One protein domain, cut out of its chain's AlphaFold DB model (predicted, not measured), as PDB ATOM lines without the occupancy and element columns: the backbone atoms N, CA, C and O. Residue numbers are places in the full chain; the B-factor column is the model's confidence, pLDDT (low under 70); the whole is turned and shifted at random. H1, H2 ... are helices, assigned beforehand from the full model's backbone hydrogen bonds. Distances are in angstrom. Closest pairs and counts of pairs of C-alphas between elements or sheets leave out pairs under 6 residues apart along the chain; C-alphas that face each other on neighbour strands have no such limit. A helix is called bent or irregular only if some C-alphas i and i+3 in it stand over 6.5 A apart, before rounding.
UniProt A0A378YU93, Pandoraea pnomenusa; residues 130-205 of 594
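This is residues 130 to 205 of the 594 residues of a protein of Pandoraea pnomenusa (UniProt A0A378YU93). Two rows of helix lie side by side along the length of an elongated body: the long helix H1 makes one row, and H2 followed by H3, nearly end to end, makes the other, running the same way. The long unnamed stretch of residues 150 to 173 runs back from the end of H1 to the start of H2, and the short helix H4 folds back across the far end of the rows, on H1 and H3. The printed part has 76 residues, with four named helices in the order H1, H2, H3, H4 and no named strand, and its class is all helix. It is compact, with a radius of gyration of the C-alphas of 13.0 A, and the C-alphas span 38 by 20 by 15 A.

H1 is residues 130 to 149, from C-alpha 130 at (129.755, 168.814, 143.174) to C-alpha 149 at (157.630, 175.120, 144.372), a length of 28.6 A. After residues 150 to 173 comes H2, residues 174 to 181, 10.5 A long, beginning at C-alpha 174 at (129.606, 156.293, 150.225). H3 is residues 183 to 193, 15.3 A long. H4 is residues 198 to 205, 10.8 A long, and its last C-alpha, 205, is at (151.349, 169.422, 151.255). No helix is bent.

H1 is the hub and touches the three other helices. With residues 132 to 136 alone it only just touches H2, with 3 pairs of C-alphas within 8 A. The closest C-alphas there are those of Asn 136 and Gly 180, 6.4 A apart, and the two helices run the same way at a shallow tilt of 25 degrees. H1 touches H3 at a shallow tilt of 23 degrees, the same way, with the C-alphas of Ala 143 and Leu 187 closest at 6.2 A. H2 and H3 meet only through their link. With residues 142 to 146 alone H1 touches H4, at a steep tilt of 65 degrees, opposite ways; the closest C-alphas are those of Ala 143 and Phe 205, 6.0 A apart. H3 touches H4 at a steep tilt of 56 degrees, opposite ways, with the C-alphas of Ile 188 and Ala 201 closest at 5.8 A. H2 and H4 are apart. In H1, H2, H3 and H4 every O i to N i+4 pair is within hydrogen-bond range.

The two C-alphas farthest apart are those of Arg 170 and Gly 197, 38.3 A, while the first and last printed C-alphas, of Ser 130 and Phe 205, are 23.1 A apart. The printed part has no cut. The link from H1 to H2, 24 residues, is long; the links from H2 to H3 and from H3 to H4 are tight. The mean pLDDT of the printed part is 85.8, and residues 162 to 167, in the long link, are under 70.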
ATOM      1  N   SER A 130     129.078 167.609 143.658       79.75
ATOM      2  CA  SER A 130     129.755 168.814 143.174       79.75
ATOM      3  C   SER A 130     130.699 169.400 144.227       79.75
ATOM      4  O   SER A 130     131.795 169.848 143.897       79.75
ATOM      5  N   ARG A 131     130.353 169.293 145.515       77.75
ATOM      6  CA  ARG A 131     131.216 169.747 146.623       77.75
ATOM      7  C   ARG A 131     132.433 168.863 146.808       77.75
ATOM      8  O   ARG A 131     133.514 169.346 147.129       77.75
ATOM      9  N   LEU A 132     132.264 167.557 146.618       78.94
ATOM     10  CA  LEU A 132     133.379 166.621 146.681       78.94
ATOM     11  C   LEU A 132     134.339 166.832 145.501       78.94
ATOM     12  O   LEU A 132     135.553 166.741 145.681       78.94
ATOM     13  N   LYS A 133     133.804 167.171 144.317       83.00
ATOM     14  CA  LYS A 133     134.600 167.597 143.157       83.00
ATOM     15  C   LYS A 133     135.381 168.868 143.460       83.00
ATOM     16  O   LYS A 133     136.586 168.875 143.249       83.00
ATOM     17  N   GLU A 134     134.724 169.893 144.005       83.62
ATOM     18  CA  GLU A 134     135.367 171.151 144.405       83.62
ATOM     19  C   GLU A 134     136.503 170.905 145.416       83.62
ATOM     20  O   GLU A 134     137.626 171.367 145.217       83.62
ATOM     21  N   LEU A 135     136.253 170.098 146.453       84.38
ATOM     22  CA  LEU A 135     137.251 169.738 147.463       84.38
ATOM     23  C   LEU A 135     138.464 169.020 146.860       84.38
ATOM     24  O   LEU A 135     139.606 169.346 147.184       84.38
ATOM     25  N   ASN A 136     138.228 168.021 146.006       86.25
ATOM     26  CA  ASN A 136     139.310 167.282 145.361       86.25
ATOM     27  C   ASN A 136     140.064 168.161 144.361       86.25
ATOM     28  O   ASN A 136     141.285 168.072 144.291       86.25
ATOM     29  N   HIS A 137     139.377 169.039 143.634       88.06
ATOM     30  CA  HIS A 137     140.021 170.005 142.752       88.06
ATOM     31  C   HIS A 137     140.985 170.898 143.538       88.06
ATOM     32  O   HIS A 137     142.180 170.893 143.255       88.06
ATOM     33  N   TRP A 138     140.510 171.535 144.611       89.75
ATOM     34  CA  TRP A 138     141.351 172.362 145.477       89.75
ATOM     35  C   TRP A 138     142.543 171.578 146.065       89.75
ATOM     36  O   TRP A 138     143.686 172.033 146.030       89.75
ATOM     37  N   ARG A 139     142.324 170.349 146.557       90.44
ATOM     38  CA  ARG A 139     143.415 169.485 147.060       90.44
ATOM     39  C   ARG A 139     144.459 169.191 145.982       90.44
ATOM     40  O   ARG A 139     145.651 169.146 146.281       90.44
ATOM     41  N   HIS A 140     144.024 168.984 144.744       92.81
ATOM     42  CA  HIS A 140     144.921 168.777 143.615       92.81
ATOM     43  C   HIS A 140     145.747 170.039 143.319       92.81
ATOM     44  O   HIS A 140     146.961 169.940 143.153       92.81
ATOM     45  N   GLU A 141     145.133 171.226 143.351       92.81
ATOM     46  CA  GLU A 141     145.839 172.507 143.208       92.81
ATOM     47  C   GLU A 141     146.895 172.722 144.302       92.81
ATOM     48  O   GLU A 141     147.991 173.206 144.012       92.81
ATOM     49  N   VAL A 142     146.619 172.308 145.546       94.50
ATOM     50  CA  VAL A 142     147.613 172.296 146.637       94.50
ATOM     51  C   VAL A 142     148.826 171.446 146.262       94.50
ATOM     52  O   VAL A 142     149.960 171.914 146.371       94.50
ATOM     53  N   ALA A 143     148.616 170.206 145.813       95.31
ATOM     54  CA  ALA A 143     149.720 169.324 145.439       95.31
ATOM     55  C   ALA A 143     150.498 169.854 144.228       95.31
ATOM     56  O   ALA A 143     151.727 169.836 144.238       95.31
ATOM     57  N   LEU A 144     149.806 170.405 143.229       94.50
ATOM     58  CA  LEU A 144     150.441 171.023 142.071       94.50
ATOM     59  C   LEU A 144     151.304 172.230 142.472       94.50
ATOM     60  O   LEU A 144     152.415 172.387 141.966       94.50
ATOM     61  N   ALA A 145     150.833 173.066 143.401       95.62
ATOM     62  CA  ALA A 145     151.613 174.180 143.940       95.62
ATOM     63  C   ALA A 145     152.869 173.693 144.681       95.62
ATOM     64  O   ALA A 145     153.946 174.264 144.505       95.62
ATOM     65  N   VAL A 146     152.770 172.604 145.454       96.94
ATOM     66  CA  VAL A 146     153.939 171.968 146.086       96.94
ATOM     67  C   VAL A 146     154.930 171.464 145.041       96.94
ATOM     68  O   VAL A 146     156.118 171.766 145.144       96.94
ATOM     69  N   ALA A 147     154.457 170.742 144.022       95.75
ATOM     70  CA  ALA A 147     155.305 170.207 142.961       95.75
ATOM     71  C   ALA A 147     156.057 171.322 142.216       95.75
ATOM     72  O   ALA A 147     157.268 171.222 142.016       95.75
ATOM     73  N   LYS A 148     155.362 172.418 141.878       94.88
ATOM     74  CA  LYS A 148     155.956 173.611 141.254       94.88
ATOM     75  C   LYS A 148     157.011 174.262 142.151       94.88
ATOM     76  O   LYS A 148     158.119 174.523 141.688       94.88
ATOM     77  N   ASN A 149     156.705 174.477 143.430       95.81
ATOM     78  CA  ASN A 149     157.630 175.120 144.372       95.81
ATOM     79  C   ASN A 149     158.897 174.290 144.613       95.81
ATOM     80  O   ASN A 149     159.983 174.849 144.747       95.81
ATOM     81  N   ALA A 150     158.766 172.964 144.626       94.81
ATOM     82  CA  ALA A 150     159.889 172.040 144.750       94.81
ATOM     83  C   ALA A 150     160.605 171.757 143.415       94.81
ATOM     84  O   ALA A 150     161.553 170.976 143.396       94.81
ATOM     85  N   LYS A 151     160.178 172.388 142.309       94.94
ATOM     86  CA  LYS A 151     160.723 172.184 140.955       94.94
ATOM     87  C   LYS A 151     160.747 170.705 140.546       94.94
ATOM     88  O   LYS A 151     161.703 170.244 139.924       94.94
ATOM     89  N   LEU A 152     159.705 169.963 140.923       92.50
ATOM     90  CA  LEU A 152     159.566 168.563 140.542       92.50
ATOM     91  C   LEU A 152     159.293 168.434 139.043       92.50
ATOM     92  O   LEU A 152     158.766 169.343 138.396       92.50
ATOM     93  N   ASP A 153     159.612 167.264 138.505       86.88
ATOM     94  CA  ASP A 153     159.282 166.895 137.136       86.88
ATOM     95  C   ASP A 153     157.762 166.723 136.994       86.88
ATOM     96  O   ASP A 153     157.197 165.678 137.327       86.88
ATOM     97  N   LEU A 154     157.091 167.770 136.506       87.19
ATOM     98  CA  LEU A 154     155.637 167.784 136.339       87.19
ATOM     99  C   LEU A 154     155.140 166.747 135.324       87.19
ATOM    100  O   LEU A 154     153.958 166.430 135.352       87.19
ATOM    101  N   SER A 155     156.001 166.171 134.473       83.69
ATOM    102  CA  SER A 155     155.599 165.053 133.603       83.69
ATOM    103  C   SER A 155     155.298 163.770 134.391       83.69
ATOM    104  O   SER A 155     154.564 162.905 133.917       83.69
ATOM    105  N   LYS A 156     155.822 163.666 135.620       81.25
ATOM    106  CA  LYS A 156     155.592 162.556 136.557       81.25
ATOM    107  C   LYS A 156     154.468 162.836 137.550       81.25
ATOM    108  O   LYS A 156     154.174 161.981 138.384       81.25
ATOM    109  N   PHE A 157     153.860 164.019 137.483       81.75
ATOM    110  CA  PHE A 157     152.759 164.425 138.345       81.75
ATOM    111  C   PHE A 157     151.482 164.586 137.506       81.75
ATOM    112  O   PHE A 157     151.525 165.217 136.450       81.75
ATOM    113  N   PRO A 158     150.331 164.041 137.931       78.38
ATOM    114  CA  PRO A 158     149.089 164.228 137.189       78.38
ATOM    115  C   PRO A 158     148.730 165.720 137.140       78.38
ATOM    116  O   PRO A 158     148.605 166.359 138.177       78.38
ATOM    117  N   LEU A 159     148.573 166.283 135.936       76.69
ATOM    118  CA  LEU A 159     148.236 167.705 135.743       76.69
ATOM    119  C   LEU A 159     146.738 167.998 135.843       76.69
ATOM    120  O   LEU A 159     146.338 169.158 135.938       76.69
ATOM    121  N   THR A 160     145.911 166.960 135.773       74.81
ATOM    122  CA  THR A 160     144.466 167.068 135.912       74.81
ATOM    123  C   THR A 160     144.008 166.300 137.146       74.81
ATOM    124  O   THR A 160     144.525 165.212 137.427       74.81
ATOM    125  N   PRO A 161     143.018 166.830 137.888       73.44
ATOM    126  CA  PRO A 161     142.343 166.054 138.909       73.44
ATOM    127  C   PRO A 161     141.767 164.798 138.263       73.44
ATOM    128  O   PRO A 161     141.115 164.867 137.219       73.44
ATOM    129  N   GLU A 162     142.011 163.648 138.880       65.88
ATOM    130  CA  GLU A 162     141.476 162.383 138.398       65.88
ATOM    131  C   GLU A 162     139.932 162.493 138.310       65.88
ATOM    132  O   GLU A 162     139.306 163.058 139.218       65.88
ATOM    133  N   PRO A 163     139.281 161.980 137.246       61.66
ATOM    134  CA  PRO A 163     137.839 162.124 137.017       61.66
ATOM    135  C   PRO A 163     136.984 161.266 137.968       61.66
ATOM    136  O   PRO A 163     135.894 160.832 137.604       61.66
ATOM    137  N   VAL A 164     137.456 161.032 139.199       56.53
ATOM    138  CA  VAL A 164     136.943 160.088 140.212       56.53
ATOM    139  C   VAL A 164     135.440 160.243 140.475       56.53
ATOM    140  O   VAL A 164     134.806 159.323 140.975       56.53
ATOM    141  N   LEU A 165     134.853 161.382 140.109       65.19
ATOM    142  CA  LEU A 165     133.464 161.741 140.358       65.19
ATOM    143  C   LEU A 165     132.771 162.108 139.030       65.19
ATOM    144  O   LEU A 165     132.535 163.280 138.725       65.19
ATOM    145  N   ALA A 166     132.468 161.104 138.206       58.22
ATOM    146  CA  ALA A 166     131.707 161.283 136.969       58.22
ATOM    147  C   ALA A 166     130.190 161.428 137.238       58.22
ATOM    148  O   ALA A 166     129.641 160.851 138.184       58.22
ATOM    149  N   GLY A 167     129.502 162.191 136.382       65.69
ATOM    150  CA  GLY A 167     128.045 162.398 136.423       65.69
ATOM    151  C   GLY A 167     127.609 163.811 136.831       65.69
ATOM    152  O   GLY A 167     128.414 164.591 137.348       65.69
ATOM    153  N   GLY A 168     126.338 164.126 136.552       70.06
ATOM    154  CA  GLY A 168     125.690 165.404 136.878       70.06
ATOM    155  C   GLY A 168     125.419 165.596 138.374       70.06
ATOM    156  O   GLY A 168     125.883 164.811 139.201       70.06
ATOM    157  N   GLU A 169     124.675 166.646 138.719       76.19
ATOM    158  CA  GLU A 169     124.326 166.978 140.105       76.19
ATOM    159  C   GLU A 169     123.516 165.850 140.762       76.19
ATOM    160  O   GLU A 169     122.419 165.503 140.325       76.19
ATOM    161  N   ARG A 170     124.086 165.242 141.806       83.69
ATOM    162  CA  ARG A 170     123.459 164.186 142.611       83.69
ATOM    163  C   ARG A 170     124.138 164.065 143.968       83.69
ATOM    164  O   ARG A 170     125.233 164.579 144.184       83.69
ATOM    165  N   HIS A 171     123.542 163.288 144.864       81.06
ATOM    166  CA  HIS A 171     124.245 162.882 146.075       81.06
ATOM    167  C   HIS A 171     125.449 161.984 145.741       81.06
ATOM    168  O   HIS A 171     125.365 161.060 144.921       81.06
ATOM    169  N   ALA A 172     126.569 162.248 146.407       77.12
ATOM    170  CA  ALA A 172     127.734 161.389 146.423       77.12
ATOM    171  C   ALA A 172     127.410 160.075 147.138       77.12
ATOM    172  O   ALA A 172     126.817 160.042 148.220       77.12
ATOM    173  N   THR A 173     127.830 158.974 146.530       81.69
ATOM    174  CA  THR A 173     127.776 157.644 147.130       81.69
ATOM    175  C   THR A 173     128.806 157.527 148.257       81.69
ATOM    176  O   THR A 173     129.806 158.247 148.298       81.69
ATOM    177  N   GLN A 174     128.620 156.566 149.168       77.44
ATOM    178  CA  GLN A 174     129.606 156.293 150.225       77.44
ATOM    179  C   GLN A 174     130.995 155.951 149.662       77.44
ATOM    180  O   GLN A 174     132.009 156.331 150.247       77.44
ATOM    181  N   ARG A 175     131.046 155.264 148.512       81.06
ATOM    182  CA  ARG A 175     132.299 154.933 147.822       81.06
ATOM    183  C   ARG A 175     133.025 156.189 147.349       81.06
ATOM    184  O   ARG A 175     134.228 156.298 147.557       81.06
ATOM    185  N   GLU A 176     132.303 157.127 146.750       82.25
ATOM    186  CA  GLU A 176     132.869 158.396 146.284       82.25
ATOM    187  C   GLU A 176     133.392 159.232 147.449       82.25
ATOM    188  O   GLU A 176     134.525 159.704 147.404       82.25
ATOM    189  N   ILE A 177     132.624 159.325 148.537       77.25
ATOM    190  CA  ILE A 177     133.055 159.975 149.783       77.25
ATOM    191  C   ILE A 177     134.368 159.362 150.290       77.25
ATOM    192  O   ILE A 177     135.323 160.091 150.556       77.25
ATOM    193  N   ALA A 178     134.451 158.030 150.373       78.12
ATOM    194  CA  ALA A 178     135.666 157.338 150.800       78.12
ATOM    195  C   ALA A 178     136.847 157.581 149.841       78.12
ATOM    196  O   ALA A 178     137.992 157.726 150.272       78.12
ATOM    197  N   GLN A 179     136.588 157.666 148.533       81.75
ATOM    198  CA  GLN A 179     137.616 157.992 147.547       81.75
ATOM    199  C   GLN A 179     138.139 159.423 147.703       81.75
ATOM    200  O   GLN A 179     139.355 159.616 147.615       81.75
ATOM    201  N   GLY A 180     137.256 160.391 147.960       80.81
ATOM    202  CA  GLY A 180     137.631 161.773 148.250       80.81
ATOM    203  C   GLY A 180     138.413 161.909 149.557       80.81
ATOM    204  O   GLY A 180     139.425 162.604 149.581       80.81
ATOM    205  N   ALA A 181     138.024 161.180 150.610       79.31
ATOM    206  CA  ALA A 181     138.767 161.116 151.874       79.31
ATOM    207  C   ALA A 181     140.212 160.624 151.672       79.31
ATOM    208  O   ALA A 181     141.160 161.204 152.185       79.31
ATOM    209  N   ALA A 182     140.406 159.594 150.844       84.00
ATOM    210  CA  ALA A 182     141.732 159.042 150.555       84.00
ATOM    211  C   ALA A 182     142.557 159.861 149.535       84.00
ATOM    212  O   ALA A 182     143.720 159.532 149.281       84.00
ATOM    213  N   TYR A 183     141.984 160.901 148.920       88.00
ATOM    214  CA  TYR A 183     142.619 161.645 147.828       88.00
ATOM    215  C   TYR A 183     143.906 162.396 148.229       88.00
ATOM    216  O   TYR A 183     144.893 162.259 147.506       88.00
ATOM    217  N   PRO A 184     143.999 163.084 149.390       88.56
ATOM    218  CA  PRO A 184     145.261 163.678 149.846       88.56
ATOM    219  C   PRO A 184     146.411 162.666 149.934       88.56
ATOM    220  O   PRO A 184     147.533 162.958 149.529       88.56
ATOM    221  N   GLY A 185     146.131 161.446 150.408       90.00
ATOM    222  CA  GLY A 185     147.127 160.376 150.490       90.00
ATOM    223  C   GLY A 185     147.654 159.938 149.120       90.00
ATOM    224  O   GLY A 185     148.838 159.622 148.997       90.00
ATOM    225  N   ARG A 186     146.801 159.962 148.085       91.00
ATOM    226  CA  ARG A 186     147.211 159.725 146.692       91.00
ATOM    227  C   ARG A 186     148.104 160.850 146.177       91.00
ATOM    228  O   ARG A 186     149.207 160.563 145.737       91.00
ATOM    229  N   LEU A 187     147.696 162.105 146.349       93.00
ATOM    230  CA  LEU A 187     148.487 163.258 145.902       93.00
ATOM    231  C   LEU A 187     149.871 163.315 146.563       93.00
ATOM    232  O   LEU A 187     150.866 163.620 145.912       93.00
ATOM    233  N   ILE A 188     149.963 162.966 147.850       94.06
ATOM    234  CA  ILE A 188     151.251 162.840 148.548       94.06
ATOM    235  C   ILE A 188     152.106 161.728 147.924       94.06
ATOM    236  O   ILE A 188     153.316 161.893 147.791       94.06
ATOM    237  N   LYS A 189     151.505 160.600 147.523       94.06
ATOM    238  CA  LYS A 189     152.219 159.533 146.807       94.06
ATOM    239  C   LYS A 189     152.709 160.008 145.436       94.06
ATOM    240  O   LYS A 189     153.830 159.673 145.069       94.06
ATOM    241  N   ASP A 190     151.926 160.812 144.728       93.38
ATOM    242  CA  ASP A 190     152.320 161.377 143.434       93.38
ATOM    243  C   ASP A 190     153.501 162.347 143.581       93.38
ATOM    244  O   ASP A 190     154.460 162.263 142.819       93.38
ATOM    245  N   LEU A 191     153.510 163.185 144.626       95.06
ATOM    246  CA  LEU A 191     154.668 164.021 144.976       95.06
ATOM    247  C   LEU A 191     155.926 163.182 145.259       95.06
ATOM    248  O   LEU A 191     157.023 163.543 144.834       95.06
ATOM    249  N   ILE A 192     155.771 162.048 145.951       94.88
ATOM    250  CA  ILE A 192     156.881 161.123 146.228       94.88
ATOM    251  C   ILE A 192     157.409 160.503 144.930       94.88
ATOM    252  O   ILE A 192     158.618 160.487 144.704       94.88
ATOM    253  N   ASN A 193     156.520 160.035 144.053       92.50
ATOM    254  CA  ASN A 193     156.896 159.462 142.757       92.50
ATOM    255  C   ASN A 193     157.581 160.492 141.843       92.50
ATOM    256  O   ASN A 193     158.462 160.135 141.062       92.50
ATOM    257  N   ALA A 194     157.212 161.769 141.969       92.31
ATOM    258  CA  ALA A 194     157.836 162.880 141.259       92.31
ATOM    259  C   ALA A 194     159.205 163.301 141.844       92.31
ATOM    260  O   ALA A 194     159.849 164.194 141.294       92.31
ATOM    261  N   GLY A 195     159.679 162.640 142.909       92.69
ATOM    262  CA  GLY A 195     161.043 162.772 143.434       92.69
ATOM    263  C   GLY A 195     161.158 163.383 144.833       92.69
ATOM    264  O   GLY A 195     162.275 163.565 145.311       92.69
ATOM    265  N   MET A 196     160.047 163.694 145.508       95.31
ATOM    266  CA  MET A 196     160.071 164.284 146.851       95.31
ATOM    267  C   MET A 196     160.222 163.225 147.956       95.31
ATOM    268  O   MET A 196     159.659 162.130 147.888       95.31
ATOM    269  N   GLY A 197     160.933 163.550 149.042       96.44
ATOM    270  CA  GLY A 197     161.005 162.665 150.208       96.44
ATOM    271  C   GLY A 197     159.641 162.495 150.894       96.44
ATOM    272  O   GLY A 197     158.852 163.430 150.972       96.44
ATOM    273  N   ARG A 198     159.350 161.322 151.475       95.62
ATOM    274  CA  ARG A 198     158.034 161.034 152.095       95.62
ATOM    275  C   ARG A 198     157.603 162.058 153.149       95.62
ATOM    276  O   ARG A 198     156.466 162.522 153.131       95.62
ATOM    277  N   ARG A 199     158.497 162.371 154.091       95.06
ATOM    278  CA  ARG A 199     158.219 163.329 155.171       95.06
ATOM    279  C   ARG A 199     158.084 164.749 154.626       95.06
ATOM    280  O   ARG A 199     157.191 165.476 155.042       95.06
ATOM    281  N   GLU A 200     158.943 165.108 153.681       96.31
ATOM    282  CA  GLU A 200     158.905 166.399 152.999       96.31
ATOM    283  C   GLU A 200     157.578 166.594 152.257       96.31
ATOM    284  O   GLU A 200     156.929 167.611 152.468       96.31
ATOM    285  N   ALA A 201     157.106 165.594 151.508       96.00
ATOM    286  CA  ALA A 201     155.826 165.633 150.800       96.00
ATOM    287  C   ALA A 201     154.635 165.826 151.737       96.00
ATOM    288  O   ALA A 201     153.774 166.666 151.476       96.00
ATOM    289  N   GLN A 202     154.601 165.099 152.856       94.69
ATOM    290  CA  GLN A 202     153.551 165.259 153.863       94.69
ATOM    291  C   GLN A 202     153.546 166.668 154.464       94.69
ATOM    292  O   GLN A 202     152.499 167.312 154.533       94.69
ATOM    293  N   GLU A 203     154.710 167.157 154.892       94.62
ATOM    294  CA  GLU A 203     154.813 168.473 155.517       94.62
ATOM    295  C   GLU A 203     154.564 169.613 154.516       94.62
ATOM    296  O   GLU A 203     153.885 170.581 154.856       94.62
ATOM    297  N   ALA A 204     155.079 169.512 153.288       96.75
ATOM    298  CA  ALA A 204     154.904 170.516 152.242       96.75
ATOM    299  C   ALA A 204     153.446 170.600 151.778       96.75
ATOM    300  O   ALA A 204     152.909 171.703 151.691       96.75
ATOM    301  N   PHE A 205     152.779 169.458 151.569       96.12
ATOM    302  CA  PHE A 205     151.349 169.422 151.255       96.12
ATOM    303  C   PHE A 205     150.519 170.061 152.371       96.12
ATOM    304  O   PHE A 205     149.684 170.921 152.103       96.12
TER     305      PHE A 205